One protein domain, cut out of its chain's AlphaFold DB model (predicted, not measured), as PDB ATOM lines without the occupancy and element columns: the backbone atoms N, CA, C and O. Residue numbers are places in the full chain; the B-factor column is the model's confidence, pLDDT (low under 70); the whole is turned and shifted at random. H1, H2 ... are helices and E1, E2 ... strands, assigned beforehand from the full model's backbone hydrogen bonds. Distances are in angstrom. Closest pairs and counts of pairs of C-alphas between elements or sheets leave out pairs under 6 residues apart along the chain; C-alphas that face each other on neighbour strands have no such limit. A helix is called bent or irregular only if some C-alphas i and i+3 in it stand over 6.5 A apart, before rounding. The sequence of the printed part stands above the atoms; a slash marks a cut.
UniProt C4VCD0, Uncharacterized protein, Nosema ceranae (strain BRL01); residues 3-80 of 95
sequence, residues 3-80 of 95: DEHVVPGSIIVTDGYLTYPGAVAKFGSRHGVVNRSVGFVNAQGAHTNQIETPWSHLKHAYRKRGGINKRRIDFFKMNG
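AT A GLANCE: This is residues 3 to 80 of the 95 residues of an uncharacterized protein of Nosema ceranae (strain BRL01) (UniProt C4VCD0). A small head of two short parallel strands, E1 and E2, with helix H1 packed over them sits at one end of a long helical arm, H2, and at the far end of the arm the chain folds back into H3, which stays away from both. Residues 53 to 58, which belong to H2, residues 60 to 66, of which 60 to 64 belong to H2, and residues 69 to 75, of which 70 to 75 belong to H3, stick out free. The 78 printed residues have three named helices and two named strands, in the order E1, H1, E2, H2, H3, and the class is mostly helix. The whole is loose, with a radius of gyration of the C-alphas of 16.1 A, and spans 40 by 30 by 20 A.

IN THESE COORDINATES: E1 is residues 11 to 14, with C-alpha 11 at (130.464, 159.177, 170.775). H1 is residues 20 to 26 and E2 is residues 30 to 33. H2, residues 49 to 64, is 22.3 A long and begins with C-alpha 49 at (116.175, 152.950, 164.259). H3, residues 70 to 78, is 14.3 A long and ends with C-alpha 78 at (113.194, 136.753, 186.448); it is irregular, with C-alphas 71 and 74 7.1 A apart.

HOW THE PARTS SIT: E1 and E2 are parallel neighbours at 32 degrees; N 12 and O 30, at 2.8 A, and N 14 and O 32, at 2.9 A, are within hydrogen-bond range. E1, H1 and E2 form a strand-helix-strand unit, two parallel neighbour strands with a helix between them along the chain, and its crossover is right-handed. The closest C-alphas of H1 and E2 are those of Pro 21 and His 31, 6.0 A apart; those of E1 and H1 are Ile 12 and Val 24, 7.1 A apart. H2 and H3 are apart, and both are apart from E1 and H1. Every O i to N i+4 pair is within hydrogen-bond range in H1, 11 of 12 in H2 and 2 of 5 in H3, where 4 of 6 O i to N i+3 pairs are.

THE WHOLE: The two C-alphas farthest apart, of Gln 44 and Arg 71, are 43.8 A apart. The printed part has no cut. The link E2 to H2, residues 34 to 48, is long; the others are tight. Mean pLDDT of the printed part is 76.8; residue 3 and residues 68 to 80 are under 70.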
ATOM      1  N   ASP A   3     129.888 150.325 181.137       68.94
ATOM      2  CA  ASP A   3     131.329 150.492 180.975       68.94
ATOM      3  C   ASP A   3     132.070 149.269 180.406       68.94
ATOM      4  O   ASP A   3     133.126 149.434 179.805       68.94
ATOM      5  N   GLU A   4     131.510 148.060 180.499       78.75
ATOM      6  CA  GLU A   4     132.091 146.860 179.866       78.75
ATOM      7  C   GLU A   4     131.828 146.803 178.352       78.75
ATOM      8  O   GLU A   4     132.503 146.079 177.625       78.75
ATOM      9  N   HIS A   5     130.820 147.540 177.876       78.00
ATOM     10  CA  HIS A   5     130.304 147.430 176.509       78.00
ATOM     11  C   HIS A   5     130.568 148.681 175.668       78.00
ATOM     12  O   HIS A   5     130.343 148.668 174.457       78.00
ATOM     13  N   VAL A   6     131.026 149.767 176.293       76.38
ATOM     14  CA  VAL A   6     131.267 151.047 175.629       76.38
ATOM     15  C   VAL A   6     132.685 151.501 175.919       76.38
ATOM     16  O   VAL A   6     133.072 151.683 177.066       76.38
ATOM     17  N   VAL A   7     133.460 151.716 174.857       82.31
ATOM     18  CA  VAL A   7     134.830 152.215 174.983       82.31
ATOM     19  C   VAL A   7     134.789 153.666 175.487       82.31
ATOM     20  O   VAL A   7     134.109 154.491 174.864       82.31
ATOM     21  N   PRO A   8     135.508 154.017 176.570       77.69
ATOM     22  CA  PRO A   8     135.611 155.399 177.035       77.69
ATOM     23  C   PRO A   8     136.094 156.344 175.925       77.69
ATOM     24  O   PRO A   8     136.951 155.986 175.121       77.69
ATOM     25  N   GLY A   9     135.526 157.550 175.852       81.19
ATOM     26  CA  GLY A   9     135.808 158.512 174.778       81.19
ATOM     27  C   GLY A   9     134.996 158.300 173.492       81.19
ATOM     28  O   GLY A   9     135.089 159.113 172.570       81.19
ATOM     29  N   SER A  10     134.160 157.259 173.427       84.12
ATOM     30  CA  SER A  10     133.233 157.052 172.310       84.12
ATOM     31  C   SER A  10     132.205 158.180 172.187       84.12
ATOM     32  O   SER A  10     131.900 158.902 173.140       84.12
ATOM     33  N   ILE A  11     131.627 158.314 170.993       86.81
ATOM     34  CA  ILE A  11     130.464 159.177 170.775       86.81
ATOM     35  C   ILE A  11     129.210 158.345 171.039       86.81
ATOM     36  O   ILE A  11     128.883 157.436 170.279       86.81
ATOM     37  N   ILE A  12     128.498 158.671 172.113       86.44
ATOM     38  CA  ILE A  12     127.213 158.065 172.451       86.44
ATOM     39  C   ILE A  12     126.127 158.892 171.773       86.44
ATOM     40  O   ILE A  12     125.948 160.067 172.093       86.44
ATOM     41  N   VAL A  13     125.409 158.283 170.834       85.75
ATOM     42  CA  VAL A  13     124.326 158.940 170.099       85.75
ATOM     43  C   VAL A  13     122.980 158.554 170.717       85.75
ATOM     44  O   VAL A  13     122.665 157.370 170.798       85.75
ATOM     45  N   THR A  14     122.181 159.535 171.144       85.75
ATOM     46  CA  THR A  14     120.844 159.301 171.725       85.75
ATOM     47  C   THR A  14     119.774 160.204 171.106       85.75
ATOM     48  O   THR A  14     120.059 161.041 170.250       85.75
ATOM     49  N   ASP A  15     118.524 160.039 171.540       80.88
ATOM     50  CA  ASP A  15     117.362 160.833 171.120       80.88
ATOM     51  C   ASP A  15     117.338 162.271 171.685       80.88
ATOM     52  O   ASP A  15     116.435 163.043 171.354       80.88
ATOM     53  N   GLY A  16     118.319 162.638 172.517       81.44
ATOM     54  CA  GLY A  16     118.473 163.989 173.057       81.44
ATOM     55  C   GLY A  16     117.727 164.270 174.362       81.44
ATOM     56  O   GLY A  16     117.547 165.436 174.708       81.44
ATOM     57  N   TYR A  17     117.294 163.249 175.108       84.12
ATOM     58  CA  TYR A  17     116.693 163.465 176.429       84.12
ATOM     59  C   TYR A  17     117.644 164.189 177.409       84.12
ATOM     60  O   TYR A  17     118.849 163.930 177.438       84.12
ATOM     61  N   LEU A  18     117.083 165.077 178.244       83.56
ATOM     62  CA  LEU A  18     117.825 166.071 179.041       83.56
ATOM     63  C   LEU A  18     118.871 165.487 180.002       83.56
ATOM     64  O   LEU A  18     119.824 166.170 180.366       83.56
ATOM     65  N   THR A  19     118.692 164.246 180.452       84.62
ATOM     66  CA  THR A  19     119.590 163.618 181.433       84.62
ATOM     67  C   THR A  19     120.801 162.938 180.793       84.62
ATOM     68  O   THR A  19     121.796 162.700 181.483       84.62
ATOM     69  N   TYR A  20     120.764 162.651 179.486       85.88
ATOM     70  CA  TYR A  20     121.850 161.955 178.797       85.88
ATOM     71  C   TYR A  20     123.162 162.742 178.734       85.88
ATOM     72  O   TYR A  20     124.185 162.129 179.035       85.88
ATOM     73  N   PRO A  21     123.189 164.060 178.443       85.06
ATOM     74  CA  PRO A  21     124.441 164.813 178.407       85.06
ATOM     75  C   PRO A  21     125.255 164.678 179.700       85.06
ATOM     76  O   PRO A  21     126.455 164.420 179.657       85.06
ATOM     77  N   GLY A  22     124.595 164.770 180.861       84.69
ATOM     78  CA  GLY A  22     125.252 164.639 182.161       84.69
ATOM     79  C   GLY A  22     125.774 163.226 182.435       84.69
ATOM     80  O   GLY A  22     126.863 163.069 182.981       84.69
ATOM     81  N   ALA A  23     125.030 162.191 182.040       84.06
ATOM     82  CA  ALA A  23     125.468 160.802 182.183       84.06
ATOM     83  C   ALA A  23     126.652 160.470 181.256       84.06
ATOM     84  O   ALA A  23     127.624 159.855 181.687       84.06
ATOM     85  N   VAL A  24     126.597 160.935 180.006       85.38
ATOM     86  CA  VAL A  24     127.646 160.740 178.996       85.38
ATOM     87  C   VAL A  24     128.933 161.471 179.390       85.38
ATOM     88  O   VAL A  24     130.017 160.896 179.284       85.38
ATOM     89  N   ALA A  25     128.817 162.688 179.931       84.25
ATOM     90  CA  ALA A  25     129.955 163.446 180.445       84.25
ATOM     91  C   ALA A  25     130.626 162.755 181.642       84.25
ATOM     92  O   ALA A  25     131.849 162.657 181.682       84.25
ATOM     93  N   LYS A  26     129.844 162.210 182.588       85.50
ATOM     94  CA  LYS A  26     130.380 161.421 183.716       85.50
ATOM     95  C   LYS A  26     131.140 160.176 183.260       85.50
ATOM     96  O   LYS A  26     132.070 159.754 183.934       85.50
ATOM     97  N   PHE A  27     130.754 159.611 182.120       82.62
ATOM     98  CA  PHE A  27     131.418 158.468 181.502       82.62
ATOM     99  C   PHE A  27     132.650 158.858 180.652       82.62
ATOM    100  O   PHE A  27     133.270 158.006 180.022       82.62
ATOM    101  N   GLY A  28     133.013 160.146 180.586       82.81
ATOM    102  CA  GLY A  28     134.150 160.622 179.786       82.81
ATOM    103  C   GLY A  28     133.942 160.473 178.277       82.81
ATOM    104  O   GLY A  28     134.903 160.353 177.522       82.81
ATOM    105  N   SER A  29     132.687 160.432 177.828       85.06
ATOM    106  CA  SER A  29     132.314 160.240 176.425       85.06
ATOM    107  C   SER A  29     131.658 161.493 175.848       85.06
ATOM    108  O   SER A  29     131.275 162.411 176.576       85.06
ATOM    109  N   ARG A  30     131.537 161.558 174.519       84.56
ATOM    110  CA  ARG A  30     130.892 162.687 173.827       84.56
ATOM    111  C   ARG A  30     129.449 162.341 173.503       84.56
ATOM    112  O   ARG A  30     129.154 161.223 173.095       84.56
ATOM    113  N   HIS A  31     128.549 163.307 173.658       83.75
ATOM    114  CA  HIS A  31     127.133 163.109 173.360       83.75
ATOM    115  C   HIS A  31     126.803 163.603 171.951       83.75
ATOM    116  O   HIS A  31     127.068 164.755 171.609       83.75
ATOM    117  N   GLY A  32     126.247 162.715 171.132       83.88
ATOM    118  CA  GLY A  32     125.614 163.039 169.860       83.88
ATOM    119  C   GLY A  32     124.097 162.920 169.981       83.88
ATOM    120  O   GLY A  32     123.586 162.072 170.710       83.88
ATOM    121  N   VAL A  33     123.365 163.745 169.240       84.25
ATOM    122  CA  VAL A  33     121.899 163.716 169.222       84.25
ATOM    123  C   VAL A  33     121.426 163.425 167.804       84.25
ATOM    124  O   VAL A  33     121.912 164.038 166.851       84.25
ATOM    125  N   VAL A  34     120.500 162.478 167.651       82.56
ATOM    126  CA  VAL A  34     119.840 162.254 166.359       82.56
ATOM    127  C   VAL A  34     118.785 163.317 166.094       82.56
ATOM    128  O   VAL A  34     118.097 163.787 167.001       82.56
ATOM    129  N   ASN A  35     118.599 163.661 164.823       77.62
ATOM    130  CA  ASN A  35     117.496 164.515 164.432       77.62
ATOM    131  C   ASN A  35     116.197 163.699 164.422       77.62
ATOM    132  O   ASN A  35     115.939 162.903 163.519       77.62
ATOM    133  N   ARG A  36     115.358 163.923 165.433       71.00
ATOM    134  CA  ARG A  36     114.046 163.273 165.570       71.00
ATOM    135  C   ARG A  36     113.070 163.616 164.442       71.00
ATOM    136  O   ARG A  36     112.184 162.819 164.158       71.00
ATOM    137  N   SER A  37     113.224 164.775 163.806       73.44
ATOM    138  CA  SER A  37     112.360 165.217 162.703       73.44
ATOM    139  C   SER A  37     112.807 164.664 161.351       73.44
ATOM    140  O   SER A  37     112.007 164.583 160.425       73.44
ATOM    141  N   VAL A  38     114.072 164.253 161.235       73.50
ATOM    142  CA  VAL A  38     114.670 163.721 160.001       73.50
ATOM    143  C   VAL A  38     115.016 162.244 160.208       73.50
ATOM    144  O   VAL A  38     116.166 161.822 160.127       73.50
ATOM    145  N   GLY A  39     114.000 161.450 160.550       70.56
ATOM    146  CA  GLY A  39     114.092 159.986 160.550       70.56
ATOM    147  C   GLY A  39     115.012 159.370 161.608       70.56
ATOM    148  O   GLY A  39     115.477 158.253 161.400       70.56
ATOM    149  N   PHE A  40     115.269 160.069 162.721       76.81
ATOM    150  CA  PHE A  40     116.164 159.612 163.795       76.81
ATOM    151  C   PHE A  40     117.602 159.374 163.324       76.81
ATOM    152  O   PHE A  40     118.270 158.450 163.790       76.81
ATOM    153  N   VAL A  41     118.090 160.222 162.418       79.69
ATOM    154  CA  VAL A  41     119.448 160.179 161.861       79.69
ATOM    155  C   VAL A  41     120.206 161.441 162.293       79.69
ATOM    156  O   VAL A  41     119.636 162.531 162.341       79.69
ATOM    157  N   ASN A  42     121.484 161.323 162.655       79.81
ATOM    158  CA  ASN A  42     122.359 162.479 162.884       79.81
ATOM    159  C   ASN A  42     123.082 162.903 161.587       79.81
ATOM    160  O   ASN A  42     123.088 162.173 160.600       79.81
ATOM    161  N   ALA A  43     123.730 164.071 161.581       76.88
ATOM    162  CA  ALA A  43     124.445 164.574 160.397       76.88
ATOM    163  C   ALA A  43     125.579 163.642 159.913       76.88
ATOM    164  O   ALA A  43     125.998 163.709 158.763       76.88
ATOM    165  N   GLN A  44     126.063 162.757 160.786       77.19
ATOM    166  CA  GLN A  44     127.105 161.768 160.514       77.19
ATOM    167  C   GLN A  44     126.542 160.427 159.999       77.19
ATOM    168  O   GLN A  44     127.309 159.496 159.748       77.19
ATOM    169  N   GLY A  45     125.218 160.312 159.839       77.75
ATOM    170  CA  GLY A  45     124.531 159.119 159.343       77.75
ATOM    171  C   GLY A  45     124.247 158.041 160.396       77.75
ATOM    172  O   GLY A  45     123.729 156.982 160.049       77.75
ATOM    173  N   ALA A  46     124.559 158.271 161.673       79.25
ATOM    174  CA  ALA A  46     124.186 157.359 162.750       79.25
ATOM    175  C   ALA A  46     122.693 157.496 163.068       79.25
ATOM    176  O   ALA A  46     122.182 158.611 163.200       79.25
ATOM    177  N   HIS A  47     122.007 156.364 163.218       81.56
ATOM    178  CA  HIS A  47     120.570 156.323 163.467       81.56
ATOM    179  C   HIS A  47     120.201 155.457 164.675       81.56
ATOM    180  O   HIS A  47     120.844 154.439 164.938       81.56
ATOM    181  N   THR A  48     119.110 155.789 165.363       79.94
ATOM    182  CA  THR A  48     118.594 154.988 166.495       79.94
ATOM    183  C   THR A  48     117.496 153.994 166.095       79.94
ATOM    184  O   THR A  48     116.939 153.309 166.953       79.94
ATOM    185  N   ASN A  49     117.231 153.829 164.792       80.19
ATOM    186  CA  ASN A  49     116.175 152.950 164.259       80.19
ATOM    187  C   ASN A  49     116.268 151.494 164.741       80.19
ATOM    188  O   ASN A  49     115.247 150.855 164.972       80.19
ATOM    189  N   GLN A  50     117.483 150.983 164.957       80.56
ATOM    190  CA  GLN A  50     117.706 149.619 165.458       80.56
ATOM    191  C   GLN A  50     117.129 149.390 166.864       80.56
ATOM    192  O   GLN A  50     116.836 148.255 167.221       80.56
ATOM    193  N   ILE A  51     116.931 150.451 167.652       81.62
ATOM    194  CA  ILE A  51     116.304 150.390 168.980       81.62
ATOM    195  C   ILE A  51     114.827 150.793 168.882       81.62
ATOM    196  O   ILE A  51     113.953 150.119 169.433       81.62
ATOM    197  N   GLU A  52     114.531 151.860 168.136       80.19
ATOM    198  CA  GLU A  52     113.176 152.413 168.022       80.19
ATOM    199  C   GLU A  52     112.191 151.465 167.329       80.19
ATOM    200  O   GLU A  52     111.040 151.339 167.761       80.19
ATOM    201  N   THR A  53     112.624 150.757 166.281       83.50
ATOM    202  CA  THR A  53     111.759 149.827 165.548       83.50
ATOM    203  C   THR A  53     111.310 148.666 166.444       83.50
ATOM    204  O   THR A  53     110.095 148.521 166.636       83.50
ATOM    205  N   PRO A  54     112.209 147.887 167.084       85.06
ATOM    206  CA  PRO A  54     111.800 146.872 168.056       85.06
ATOM    207  C   PRO A  54     110.950 147.436 169.199       85.06
ATOM    208  O   PRO A  54     109.954 146.820 169.586       85.06
ATOM    209  N   TRP A  55     111.279 148.628 169.707       83.25
ATOM    210  CA  TRP A  55     110.509 149.274 170.771       83.25
ATOM    211  C   TRP A  55     109.070 149.595 170.348       83.25
ATOM    212  O   TRP A  55     108.131 149.408 171.125       83.25
ATOM    213  N   SER A  56     108.860 150.036 169.107       82.06
ATOM    214  CA  SER A  56     107.527 150.265 168.542       82.06
ATOM    215  C   SER A  56     106.703 148.976 168.484       82.06
ATOM    216  O   SER A  56     105.574 148.939 168.984       82.06
ATOM    217  N   HIS A  57     107.291 147.890 167.969       83.88
ATOM    218  CA  HIS A  57     106.636 146.580 167.929       83.88
ATOM    219  C   HIS A  57     106.309 146.060 169.333       83.88
ATOM    220  O   HIS A  57     105.197 145.577 169.564       83.88
ATOM    221  N   LEU A  58     107.227 146.224 170.290       85.12
ATOM    222  CA  LEU A  58     107.007 145.835 171.680       85.12
ATOM    223  C   LEU A  58     105.861 146.633 172.311       85.12
ATOM    224  O   LEU A  58     104.963 146.038 172.905       85.12
ATOM    225  N   LYS A  59     105.832 147.962 172.140       80.81
ATOM    226  CA  LYS A  59     104.734 148.819 172.622       80.81
ATOM    227  C   LYS A  59     103.395 148.427 172.005       80.81
ATOM    228  O   LYS A  59     102.378 148.417 172.697       80.81
ATOM    229  N   HIS A  60     103.378 148.102 170.717       80.81
ATOM    230  CA  HIS A  60     102.169 147.648 170.040       80.81
ATOM    231  C   HIS A  60     101.673 146.311 170.616       80.81
ATOM    232  O   HIS A  60     100.511 146.200 171.016       80.81
ATOM    233  N   ALA A  61     102.562 145.323 170.753       80.12
ATOM    234  CA  ALA A  61     102.245 144.039 171.378       80.12
ATOM    235  C   ALA A  61     101.777 144.202 172.837       80.12
ATOM    236  O   ALA A  61     100.833 143.537 173.263       80.12
ATOM    237  N   TYR A  62     102.393 145.127 173.578       77.12
ATOM    238  CA  TYR A  62     102.033 145.491 174.948       77.12
ATOM    239  C   TYR A  62     100.607 146.049 175.042       77.12
ATOM    240  O   TYR A  62      99.808 145.577 175.853       77.12
ATOM    241  N   ARG A  63     100.250 147.016 174.186       78.75
ATOM    242  CA  ARG A  63      98.911 147.633 174.171       78.75
ATOM    243  C   ARG A  63      97.831 146.625 173.789       78.75
ATOM    244  O   ARG A  63      96.784 146.598 174.427       78.75
ATOM    245  N   LYS A  64      98.114 145.741 172.824       76.81
ATOM    246  CA  LYS A  64      97.189 144.675 172.403       76.81
ATOM    247  C   LYS A  64      96.841 143.700 173.537       76.81
ATOM    248  O   LYS A  64      95.770 143.109 173.523       76.81
ATOM    249  N   ARG A  65      97.726 143.535 174.524       78.38
ATOM    250  CA  ARG A  65      97.536 142.637 175.678       78.38
ATOM    251  C   ARG A  65      96.886 143.314 176.895       78.38
ATOM    252  O   ARG A  65      96.820 142.697 177.951       78.38
ATOM    253  N   GLY A  66      96.420 144.562 176.766       75.25
ATOM    254  CA  GLY A  66      95.848 145.322 177.885       75.25
ATOM    255  C   GLY A  66      96.896 145.874 178.861       75.25
ATOM    256  O   GLY A  66      96.572 146.198 179.999       75.25
ATOM    257  N   GLY A  67      98.157 145.982 178.423       70.38
ATOM    258  CA  GLY A  67      99.290 146.387 179.251       70.38
ATOM    259  C   GLY A  67      99.869 145.255 180.108       70.38
ATOM    260  O   GLY A  67      99.539 144.083 179.933       70.38
ATOM    261  N   ILE A  68     100.775 145.586 181.033       64.31
ATOM    262  CA  ILE A  68     101.297 144.625 182.012       64.31
ATOM    263  C   ILE A  68     100.420 144.694 183.260       64.31
ATOM    264  O   ILE A  68     100.344 145.721 183.934       64.31
ATOM    265  N   ASN A  69      99.799 143.568 183.612       62.81
ATOM    266  CA  ASN A  69      99.248 143.400 184.950       62.81
ATOM    267  C   ASN A  69     100.408 143.543 185.947       62.81
ATOM    268  O   ASN A  69     101.343 142.746 185.896       62.81
ATOM    269  N   LYS A  70     100.366 144.552 186.831       62.38
ATOM    270  CA  LYS A  70     101.454 144.859 187.782       62.38
ATOM    271  C   LYS A  70     101.918 143.633 188.583       62.38
ATOM    272  O   LYS A  70     103.093 143.545 188.908       62.38
ATOM    273  N   ARG A  71     101.034 142.651 188.807       64.56
ATOM    274  CA  ARG A  71     101.336 141.380 189.490       64.56
ATOM    275  C   ARG A  71     102.210 140.410 188.679       64.56
ATOM    276  O   ARG A  71     102.663 139.413 189.217       64.56
ATOM    277  N   ARG A  72     102.419 140.662 187.382       61.69
ATOM    278  CA  ARG A  72     103.264 139.859 186.477       61.69
ATOM    279  C   ARG A  72     104.547 140.585 186.064       61.69
ATOM    280  O   ARG A  72     105.280 140.059 185.234       61.69
ATOM    281  N   ILE A  73     104.838 141.768 186.616       64.06
ATOM    282  CA  ILE A  73     106.107 142.472 186.345       64.06
ATOM    283  C   ILE A  73     107.301 141.600 186.754       64.06
ATOM    284  O   ILE A  73     108.300 141.556 186.039       64.06
ATOM    285  N   ASP A  74     107.172 140.843 187.843       63.38
ATOM    286  CA  ASP A  74     108.250 139.989 188.349       63.38
ATOM    287  C   ASP A  74     108.607 138.847 187.385       63.38
ATOM    288  O   ASP A  74     109.770 138.467 187.282       63.38
ATOM    289  N   PHE A  75     107.652 138.391 186.563       57.38
ATOM    290  CA  PHE A  75     107.902 137.405 185.505       57.38
ATOM    291  C   PHE A  75     108.883 137.923 184.437       57.38
ATOM    292  O   PHE A  75     109.669 137.152 183.892       57.38
ATOM    293  N   PHE A  76     108.864 139.227 184.147       52.97
ATOM    294  CA  PHE A  76     109.803 139.848 183.207       52.97
ATOM    295  C   PHE A  76     111.163 140.143 183.844       52.97
ATOM    296  O   PHE A  76     112.166 140.169 183.139       52.97
ATOM    297  N   LYS A  77     111.212 140.326 185.169       53.69
ATOM    298  CA  LYS A  77     112.470 140.496 185.909       53.69
ATOM    299  C   LYS A  77     113.244 139.183 186.046       53.69
ATOM    300  O   LYS A  77     114.464 139.204 185.976       53.69
ATOM    301  N   MET A  78     112.550 138.054 186.210       46.12
ATOM    302  CA  MET A  78     113.194 136.753 186.448       46.12
ATOM    303  C   MET A  78     113.594 135.987 185.178       46.12
ATOM    304  O   MET A  78     114.456 135.122 185.250       46.12
ATOM    305  N   ASN A  79     113.045 136.334 184.008       42.69
ATOM    306  CA  ASN A  79     113.401 135.701 182.727       42.69
ATOM    307  C   ASN A  79     114.417 136.510 181.892       42.69
ATOM    308  O   ASN A  79     114.661 136.191 180.733       42.69
ATOM    309  N   GLY A  80     115.025 137.550 182.470       40.81
ATOM    310  CA  GLY A  80     116.042 138.388 181.823       40.81
ATOM    311  C   GLY A  80     117.435 137.759 181.706       40.81
ATOM    312  O   GLY A  80     118.367 138.457 181.325       40.81
TER     313      GLY A  80